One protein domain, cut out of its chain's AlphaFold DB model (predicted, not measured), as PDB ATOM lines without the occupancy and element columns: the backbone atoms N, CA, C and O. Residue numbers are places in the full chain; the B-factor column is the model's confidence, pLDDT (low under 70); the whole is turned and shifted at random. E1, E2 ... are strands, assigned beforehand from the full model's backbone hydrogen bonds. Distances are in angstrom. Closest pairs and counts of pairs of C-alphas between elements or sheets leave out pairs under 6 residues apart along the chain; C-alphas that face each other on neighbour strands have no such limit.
ATOM      1  N   ILE A  28      50.325 -19.390  -6.502       94.94
ATOM      2  CA  ILE A  28      50.791 -18.082  -6.967       94.94
ATOM      3  C   ILE A  28      52.314 -18.140  -7.045       94.94
ATOM      4  O   ILE A  28      52.989 -18.248  -6.022       94.94
ATOM      5  N   ILE A  29      52.854 -18.046  -8.257       96.06
ATOM      6  CA  ILE A  29      54.296 -18.177  -8.509       96.06
ATOM      7  C   ILE A  29      55.013 -16.827  -8.591       96.06
ATOM      8  O   ILE A  29      56.239 -16.769  -8.504       96.06
ATOM      9  N   GLN A  30      54.263 -15.731  -8.735       96.31
ATOM     10  CA  GLN A  30      54.805 -14.378  -8.742       96.31
ATOM     11  C   GLN A  30      53.768 -13.382  -8.225       96.31
ATOM     12  O   GLN A  30      52.604 -13.452  -8.609       96.31
ATOM     13  N   VAL A  31      54.219 -12.428  -7.408       95.88
ATOM     14  CA  VAL A  31      53.453 -11.244  -7.001       95.88
ATOM     15  C   VAL A  31      54.340 -10.018  -7.190       95.88
ATOM     16  O   VAL A  31      55.464  -9.986  -6.694       95.88
ATOM     17  N   ASP A  32      53.832  -9.016  -7.896       96.88
ATOM     18  CA  ASP A  32      54.459  -7.711  -8.076       96.88
ATOM     19  C   ASP A  32      53.473  -6.613  -7.670       96.88
ATOM     20  O   ASP A  32      52.282  -6.665  -7.989       96.88
ATOM     21  N   THR A  33      53.955  -5.627  -6.925       95.81
ATOM     22  CA  THR A  33      53.117  -4.581  -6.338       95.81
ATOM     23  C   THR A  33      53.813  -3.242  -6.410       95.81
ATOM     24  O   THR A  33      55.000  -3.135  -6.094       95.81
ATOM     25  N   TYR A  34      53.049  -2.197  -6.698       95.12
ATOM     26  CA  TYR A  34      53.544  -0.831  -6.662       95.12
ATOM     27  C   TYR A  34      52.548   0.098  -5.991       95.12
ATOM     28  O   TYR A  34      51.344   0.060  -6.251       95.12
ATOM     29  N   SER A  35      53.083   0.968  -5.143       92.62
ATOM     30  CA  SER A  35      52.344   2.045  -4.501       92.62
ATOM     31  C   SER A  35      53.102   3.358  -4.722       92.62
ATOM     32  O   SER A  35      54.244   3.488  -4.266       92.62
ATOM     33  N   PRO A  36      52.517   4.323  -5.445       93.69
ATOM     34  CA  PRO A  36      53.172   5.579  -5.760       93.69
ATOM     35  C   PRO A  36      53.366   6.464  -4.528       93.69
ATOM     36  O   PRO A  36      52.571   6.471  -3.592       93.69
ATOM     37  N   SER A  37      54.432   7.268  -4.556       91.38
ATOM     38  CA  SER A  37      54.810   8.143  -3.435       91.38
ATOM     39  C   SER A  37      53.931   9.391  -3.269       91.38
ATOM     40  O   SER A  37      54.040  10.082  -2.258       91.38
ATOM     41  N   GLY A  38      53.140   9.739  -4.289       89.50
ATOM     42  CA  GLY A  38      52.365  10.983  -4.351       89.50
ATOM     43  C   GLY A  38      53.180  12.264  -4.528       89.50
ATOM     44  O   GLY A  38      52.622  13.359  -4.475       89.50
ATOM     45  N   ARG A  39      54.496  12.174  -4.763       92.50
ATOM     46  CA  ARG A  39      55.310  13.352  -5.088       92.50
ATOM     47  C   ARG A  39      55.003  13.862  -6.502       92.50
ATOM     48  O   ARG A  39      54.844  13.040  -7.409       92.50
ATOM     49  N   PRO A  40      55.020  15.190  -6.729       91.56
ATOM     50  CA  PRO A  40      54.877  15.758  -8.067       91.56
ATOM     51  C   PRO A  40      55.854  15.122  -9.067       91.56
ATOM     52  O   PRO A  40      57.045  15.006  -8.781       91.56
ATOM     53  N   GLY A  41      55.338  14.698 -10.223       87.75
ATOM     54  CA  GLY A  41      56.107  14.019 -11.275       87.75
ATOM     55  C   GLY A  41      56.218  12.494 -11.138       87.75
ATOM     56  O   GLY A  41      56.797  11.862 -12.017       87.75
ATOM     57  N   SER A  42      55.671  11.889 -10.078       90.81
ATOM     58  CA  SER A  42      55.536  10.425  -9.970       90.81
ATOM     59  C   SER A  42      54.262   9.924 -10.658       90.81
ATOM     60  O   SER A  42      53.314  10.689 -10.828       90.81
ATOM     61  N   SER A  43      54.219   8.630 -10.999       91.75
ATOM     62  CA  SER A  43      52.960   7.956 -11.355       91.75
ATOM     63  C   SER A  43      51.931   8.118 -10.228       91.75
ATOM     64  O   SER A  43      52.313   8.161  -9.059       91.75
ATOM     65  N   THR A  44      50.645   8.189 -10.567       94.12
ATOM     66  CA  THR A  44      49.522   8.149  -9.609       94.12
ATOM     67  C   THR A  44      48.897   6.758  -9.505       94.12
ATOM     68  O   THR A  44      48.150   6.478  -8.570       94.12
ATOM     69  N   VAL A  45      49.259   5.863 -10.426       96.19
ATOM     70  CA  VAL A  45      48.684   4.526 -10.553       96.19
ATOM     71  C   VAL A  45      49.391   3.557  -9.614       96.19
ATOM     72  O   VAL A  45      50.616   3.413  -9.654       96.19
ATOM     73  N   SER A  46      48.601   2.889  -8.782       96.81
ATOM     74  CA  SER A  46      49.008   1.719  -7.998       96.81
ATOM     75  C   SER A  46      48.677   0.447  -8.771       96.81
ATOM     76  O   SER A  46      47.748   0.461  -9.577       96.81
ATOM     77  N   TYR A  47      49.393  -0.650  -8.517       96.31
ATOM     78  CA  TYR A  47      49.045  -1.943  -9.111       96.31
ATOM     79  C   TYR A  47      49.365  -3.140  -8.221       96.31
ATOM     80  O   TYR A  47      50.259  -3.085  -7.370       96.31
ATOM     81  N   ILE A  48      48.658  -4.240  -8.487       96.12
ATOM     82  CA  ILE A  48      49.000  -5.600  -8.061       96.12
ATOM     83  C   ILE A  48      48.948  -6.485  -9.306       96.12
ATOM     84  O   ILE A  48      47.939  -6.527 -10.011       96.12
ATOM     85  N   LYS A  49      50.037  -7.207  -9.556       96.88
ATOM     86  CA  LYS A  49      50.178  -8.184 -10.634       96.88
ATOM     87  C   LYS A  49      50.511  -9.526 -10.017       96.88
ATOM     88  O   LYS A  49      51.440  -9.619  -9.220       96.88
ATOM     89  N   THR A  50      49.761 -10.559 -10.368       96.94
ATOM     90  CA  THR A  50      50.002 -11.914  -9.874       96.94
ATOM     91  C   THR A  50      49.978 -12.919 -11.012       96.94
ATOM     92  O   THR A  50      49.267 -12.734 -12.003       96.94
ATOM     93  N   THR A  51      50.756 -13.983 -10.864       97.00
ATOM     94  CA  THR A  51      50.798 -15.096 -11.811       97.00
ATOM     95  C   THR A  51      50.407 -16.374 -11.085       97.00
ATOM     96  O   THR A  51      51.052 -16.757 -10.107       97.00
ATOM     97  N   ILE A  52      49.347 -17.019 -11.567       95.94
ATOM     98  CA  ILE A  52      48.813 -18.282 -11.049       95.94
ATOM     99  C   ILE A  52      49.295 -19.417 -11.949       95.94
ATOM    100  O   ILE A  52      49.237 -19.296 -13.171       95.94
ATOM    101  N   ASN A  53      49.740 -20.516 -11.345       95.75
ATOM    102  CA  ASN A  53      50.064 -21.768 -12.018       95.75
ATOM    103  C   ASN A  53      49.088 -22.861 -11.567       95.75
ATOM    104  O   ASN A  53      48.999 -23.151 -10.370       95.75
ATOM    105  N   ASP A  54      48.395 -23.480 -12.523       94.31
ATOM    106  CA  ASP A  54      47.519 -24.626 -12.272       94.31
ATOM    107  C   ASP A  54      48.117 -25.911 -12.870       94.31
ATOM    108  O   ASP A  54      48.014 -26.137 -14.083       94.31
ATOM    109  N   PRO A  55      48.711 -26.786 -12.036       92.88
ATOM    110  CA  PRO A  55      49.303 -28.042 -12.492       92.88
ATOM    111  C   PRO A  55      48.265 -29.105 -12.891       92.88
ATOM    112  O   PRO A  55      48.650 -30.192 -13.315       92.88
ATOM    113  N   ASN A  56      46.967 -28.844 -12.710       89.88
ATOM    114  CA  ASN A  56      45.905 -29.798 -13.043       89.88
ATOM    115  C   ASN A  56      45.354 -29.623 -14.459       89.88
ATOM    116  O   ASN A  56      44.639 -30.498 -14.949       89.88
ATOM    117  N   SER A  57      45.672 -28.504 -15.104       87.56
ATOM    118  CA  SER A  57      45.341 -28.256 -16.505       87.56
ATOM    119  C   SER A  57      46.162 -29.150 -17.438       87.56
ATOM    120  O   SER A  57      47.268 -29.585 -17.101       87.56
ATOM    121  N   ALA A  58      45.656 -29.402 -18.648       82.06
ATOM    122  CA  ALA A  58      46.317 -30.293 -19.612       82.06
ATOM    123  C   ALA A  58      47.750 -29.849 -19.988       82.06
ATOM    124  O   ALA A  58      48.566 -30.671 -20.411       82.06
ATOM    125  N   SER A  59      48.054 -28.558 -19.826       86.25
ATOM    126  CA  SER A  59      49.292 -27.912 -20.263       86.25
ATOM    127  C   SER A  59      50.077 -27.195 -19.153       86.25
ATOM    128  O   SER A  59      51.036 -26.492 -19.472       86.25
ATOM    129  N   ASN A  60      49.740 -27.380 -17.870       87.00
ATOM    130  CA  ASN A  60      50.277 -26.571 -16.757       87.00
ATOM    131  C   ASN A  60      50.098 -25.061 -17.015       87.00
ATOM    132  O   ASN A  60      51.046 -24.274 -17.065       87.00
ATOM    133  N   ALA A  61      48.851 -24.685 -17.254       92.31
ATOM    134  CA  ALA A  61      48.381 -23.354 -17.543       92.31
ATOM    135  C   ALA A  61      48.879 -22.321 -16.529       92.31
ATOM    136  O   ALA A  61      48.828 -22.502 -15.310       92.31
ATOM    137  N   THR A  62      49.311 -21.192 -17.079       96.25
ATOM    138  CA  THR A  62      49.732 -20.018 -16.325       96.25
ATOM    139  C   THR A  62      48.802 -18.855 -16.655       96.25
ATOM    140  O   THR A  62      48.706 -18.456 -17.816       96.25
ATOM    141  N   ALA A  63      48.140 -18.298 -15.644       96.75
ATOM    142  CA  ALA A  63      47.251 -17.148 -15.782       96.75
ATOM    143  C   ALA A  63      47.884 -15.901 -15.150       96.75
ATOM    144  O   ALA A  63      48.343 -15.934 -14.008       96.75
ATOM    145  N   ASN A  64      47.898 -14.789 -15.886       97.62
ATOM    146  CA  ASN A  64      48.368 -13.496 -15.398       97.62
ATOM    147  C   ASN A  64      47.177 -12.612 -15.044       97.62
ATOM    148  O   ASN A  64      46.288 -12.397 -15.867       97.62
ATOM    149  N   CYS A  65      47.194 -12.065 -13.840       97.06
ATOM    150  CA  CYS A  65      46.123 -11.262 -13.276       97.06
ATOM    151  C   CYS A  65      46.682  -9.877 -12.925       97.06
ATOM    152  O   CYS A  65      47.748  -9.783 -12.309       97.06
ATOM    153  N   ASN A  66      45.997  -8.808 -13.326       96.44
ATOM    154  CA  ASN A  66      46.442  -7.433 -13.091       96.44
ATOM    155  C   ASN A  66      45.284  -6.559 -12.616       96.44
ATOM    156  O   ASN A  66      44.202  -6.599 -13.196       96.44
ATOM    157  N   ILE A  67      45.543  -5.742 -11.599       96.50
ATOM    158  CA  ILE A  67      44.662  -4.658 -11.172       96.50
ATOM    159  C   ILE A  67      45.486  -3.394 -11.017       96.50
ATOM    160  O   ILE A  67      46.550  -3.402 -10.398       96.50
ATOM    161  N   GLU A  68      44.958  -2.305 -11.558       96.06
ATOM    162  CA  GLU A  68      45.528  -0.969 -11.455       96.06
ATOM    163  C   GLU A  68      44.446  -0.013 -10.952       96.06
ATOM    164  O   GLU A  68      43.275  -0.172 -11.294       96.06
ATOM    165  N   TRP A  69      44.821   0.950 -10.111       95.81
ATOM    166  CA  TRP A  69      43.882   1.940  -9.575       95.81
ATOM    167  C   TRP A  69      44.579   3.270  -9.267       95.81
ATOM    168  O   TRP A  69      45.751   3.294  -8.868       95.81
ATOM    169  N   ASP A  70      43.850   4.381  -9.404       95.00
ATOM    170  CA  ASP A  70      44.315   5.720  -9.017       95.00
ATOM    171  C   ASP A  70      43.769   6.118  -7.637       95.00
ATOM    172  O   ASP A  70      42.804   6.873  -7.472       95.00
ATOM    173  N   GLY A  71      44.421   5.591  -6.599       91.88
ATOM    174  CA  GLY A  71      44.076   5.912  -5.215       91.88
ATOM    175  C   GLY A  71      44.476   7.325  -4.778       91.88
ATOM    176  O   GLY A  71      43.899   7.848  -3.827       91.88
ATOM    177  N   LEU A  72      45.452   7.952  -5.443       91.38
ATOM    178  CA  LEU A  72      45.996   9.248  -5.018       91.38
ATOM    179  C   LEU A  72      45.211  10.438  -5.577       91.38
ATOM    180  O   LEU A  72      45.065  11.443  -4.883       91.38
ATOM    181  N   THR A  73      44.716  10.328  -6.809       91.50
ATOM    182  CA  THR A  73      43.991  11.403  -7.499       91.50
ATOM    183  C   THR A  73      42.486  11.219  -7.379       91.50
ATOM    184  O   THR A  73      41.773  12.174  -7.075       91.50
ATOM    185  N   ASN A  74      42.009   9.987  -7.582       91.88
ATOM    186  CA  ASN A  74      40.578   9.691  -7.688       91.88
ATOM    187  C   ASN A  74      40.004   9.027  -6.428       91.88
ATOM    188  O   ASN A  74      38.791   8.843  -6.333       91.88
ATOM    189  N   GLY A  75      40.851   8.666  -5.457       92.38
ATOM    190  CA  GLY A  75      40.420   7.935  -4.261       92.38
ATOM    191  C   GLY A  75      39.933   6.516  -4.565       92.38
ATOM    192  O   GLY A  75      39.166   5.951  -3.784       92.38
ATOM    193  N   GLU A  76      40.348   5.947  -5.700       94.75
ATOM    194  CA  GLU A  76      39.988   4.591  -6.102       94.75
ATOM    195  C   GLU A  76      40.614   3.549  -5.171       94.75
ATOM    196  O   GLU A  76      41.659   3.762  -4.547       94.75
ATOM    197  N   THR A  77      39.979   2.382  -5.093       93.25
ATOM    198  CA  THR A  77      40.489   1.259  -4.307       93.25
ATOM    199  C   THR A  77      40.349  -0.040  -5.088       93.25
ATOM    200  O   THR A  77      39.355  -0.185  -5.795       93.25
ATOM    201  N   PRO A  78      41.258  -1.011  -4.900       93.62
ATOM    202  CA  PRO A  78      41.223  -2.273  -5.639       93.62
ATOM    203  C   PRO A  78      40.181  -3.269  -5.111       93.62
ATOM    204  O   PRO A  78      40.108  -4.396  -5.589       93.62
ATOM    205  N   TYR A  79      39.432  -2.907  -4.068       94.38
ATOM    206  CA  TYR A  79      38.642  -3.864  -3.305       94.38
ATOM    207  C   TYR A  79      37.281  -4.161  -3.932       94.38
ATOM    208  O   TYR A  79      36.678  -3.297  -4.569       94.38
ATOM    209  N   ASN A  80      36.750  -5.346  -3.619       88.19
ATOM    210  CA  ASN A  80      35.374  -5.754  -3.919       88.19
ATOM    211  C   ASN A  80      35.044  -5.805  -5.424       88.19
ATOM    212  O   ASN A  80      33.916  -5.515  -5.826       88.19
ATOM    213  N   THR A  81      36.047  -6.076  -6.262       88.25
ATOM    214  CA  THR A  81      35.904  -6.183  -7.718       88.25
ATOM    215  C   THR A  81      36.636  -7.429  -8.192       88.25
ATOM    216  O   THR A  81      37.854  -7.525  -8.033       88.25
ATOM    217  N   ALA A  82      35.890  -8.367  -8.772       92.81
ATOM    218  CA  ALA A  82      36.457  -9.516  -9.462       92.81
ATOM    219  C   ALA A  82      36.953  -9.090 -10.851       92.81
ATOM    220  O   ALA A  82      36.257  -8.377 -11.578       92.81
ATOM    221  N   LEU A  83      38.161  -9.517 -11.203       94.00
ATOM    222  CA  LEU A  83      38.800  -9.219 -12.477       94.00
ATOM    223  C   LEU A  83      39.242 -10.501 -13.161       94.00
ATOM    224  O   LEU A  83      39.844 -11.378 -12.543       94.00
ATOM    225  N   GLU A  84      38.991 -10.560 -14.462       96.62
ATOM    226  CA  GLU A  84      39.441 -11.651 -15.310       96.62
ATOM    227  C   GLU A  84      40.959 -11.579 -15.525       96.62
ATOM    228  O   GLU A  84      41.530 -10.541 -15.871       96.62
ATOM    229  N   CYS A  85      41.618 -12.713 -15.329       96.50
ATOM    230  CA  CYS A  85      43.007 -12.925 -15.697       96.50
ATOM    231  C   CYS A  85      43.118 -13.261 -17.192       96.50
ATOM    232  O   CYS A  85      42.125 -13.414 -17.906       96.50
ATOM    233  N   THR A  86      44.343 -13.419 -17.692       96.94
ATOM    234  CA  THR A  86      44.545 -13.917 -19.058       96.94
ATOM    235  C   THR A  86      43.884 -15.290 -19.233       96.94
ATOM    236  O   THR A  86      44.099 -16.157 -18.379       96.94
ATOM    237  N   PRO A  87      43.139 -15.519 -20.329       95.00
ATOM    238  CA  PRO A  87      42.494 -16.801 -20.578       95.00
ATOM    239  C   PRO A  87      43.535 -17.910 -20.744       95.00
ATOM    240  O   PRO A  87      44.618 -17.694 -21.297       95.00
ATOM    241  N   VAL A  88      43.178 -19.103 -20.286       93.12
ATOM    242  CA  VAL A  88      43.939 -20.345 -20.433       93.12
ATOM    243  C   VAL A  88      43.086 -21.393 -21.152       93.12
ATOM    244  O   VAL A  88      41.914 -21.164 -21.440       93.12
ATOM    245  N   GLU A  89      43.677 -22.541 -21.480       87.88
ATOM    246  CA  GLU A  89      43.011 -23.611 -22.241       87.88
ATOM    247  C   GLU A  89      41.695 -24.078 -21.595       87.88
ATOM    248  O   GLU A  89      40.697 -24.263 -22.290       87.88
ATOM    249  N   ASP A  90      41.678 -24.175 -20.264       85.00
ATOM    250  CA  ASP A  90      40.545 -24.684 -19.486       85.00
ATOM    251  C   ASP A  90      39.562 -23.589 -19.018       85.00
ATOM    252  O   ASP A  90      38.598 -23.883 -18.309       85.00
ATOM    253  N   GLY A  91      39.772 -22.325 -19.414       90.38
ATOM    254  CA  GLY A  91      38.877 -21.210 -19.091       90.38
ATOM    255  C   GLY A  91      39.597 -19.939 -18.645       90.38
ATOM    256  O   GLY A  91      40.746 -19.689 -18.999       90.38
ATOM    257  N   THR A  92      38.903 -19.116 -17.862       94.25
ATOM    258  CA  THR A  92      39.422 -17.840 -17.357       94.25
ATOM    259  C   THR A  92      39.413 -17.860 -15.837       94.25
ATOM    260  O   THR A  92      38.396 -18.175 -15.222       94.25
ATOM    261  N   TRP A  93      40.552 -17.526 -15.235       94.56
ATOM    262  CA  TRP A  93      40.636 -17.290 -13.798       94.56
ATOM    263  C   TRP A  93      40.111 -15.898 -13.473       94.56
ATOM    264  O   TRP A  93      40.362 -14.954 -14.219       94.56
ATOM    265  N   GLU A  94      39.445 -15.765 -12.335       95.31
ATOM    266  CA  GLU A  94      39.094 -14.472 -11.756       95.31
ATOM    267  C   GLU A  94      39.866 -14.273 -10.457       95.31
ATOM    268  O   GLU A  94      40.117 -15.225  -9.711       95.31
ATOM    269  N   PHE A  95      40.234 -13.030 -10.172       93.75
ATOM    270  CA  PHE A  95      40.832 -12.666  -8.896       93.75
ATOM    271  C   PHE A  95      40.168 -11.419  -8.319       93.75
ATOM    272  O   PHE A  95      39.723 -10.533  -9.046       93.75
ATOM    273  N   GLU A  96      40.131 -11.348  -6.995       94.69
ATOM    274  CA  GLU A  96      39.566 -10.233  -6.247       94.69
ATOM    275  C   GLU A  96      40.528  -9.844  -5.125       94.69
ATOM    276  O   GLU A  96      41.073 -10.699  -4.421       94.69
ATOM    277  N   VAL A  97      40.732  -8.540  -4.941       91.94
ATOM    278  CA  VAL A  97      41.500  -8.031  -3.804       91.94
ATOM    279  C   VAL A  97      40.548  -7.794  -2.637       91.94
ATOM    280  O   VAL A  97      39.655  -6.950  -2.695       91.94
ATOM    281  N   LEU A  98      40.766  -8.516  -1.542       90.50
ATOM    282  CA  LEU A  98      40.010  -8.346  -0.306       90.50
ATOM    283  C   LEU A  98      40.749  -7.422   0.665       90.50
ATOM    284  O   LEU A  98      41.973  -7.274   0.617       90.50
TER     285      LEU A  98
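What this domain is: This is residues 28 to 98 of the 118 residues of an uncharacterized protein of Sordaria macrospora (strain ATCC MYA-333 / DSM 997 / K(L3346) / K-hell) (UniProt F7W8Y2). A long, narrow antiparallel sheet, E1 - E2 - E3, makes the length of a rod, and a small hairpin, E4 and E5, sits beside its E3 edge. The printed part has 71 residues, with five named strands, E1 to E5 in chain order, and no named helix. The class is all strand, though under half of the residues are in named elements. The whole is loose, with a radius of gyration of the C-alphas of 14.5 A and spans of 48 by 20 by 17 A.

How they stand to each other: E2, residues 46 to 54, is the inner strand of a meander, each strand the antiparallel neighbour of the one before. It forms hairpins with E1, residues 28 to 34, at 175 degrees, N 32 and O 49 being 2.8 A apart, and with E3, residues 61 to 69, at 166 degrees, N 65 and O 50 being 2.8 A apart. E4, residues 82 to 84, and E5, residues 94 to 96, are antiparallel at 146 degrees, with N 83 and O 95 2.9 A apart. The closest C-alphas of E3 and E4, Cys 65 and Glu 84, are 7.0 A apart. E1 and E2 are apart from E4 and E5.

Where its parts are: E1 begins at C-alpha 28 (50.791, -18.082, -6.967) and measures 17.5 A, E2 26.7 A and E3 26.9 A. E5 ends at C-alpha 96 (39.566, -10.233, -6.247).

The domain as a whole: The farthest C-alphas, of Pro 40 and Ala 58, are 48.2 A apart. The links E1 to E2 and E3 to E4 are long. The printed part has no cut, and no printed residue is under 70 in pLDDT.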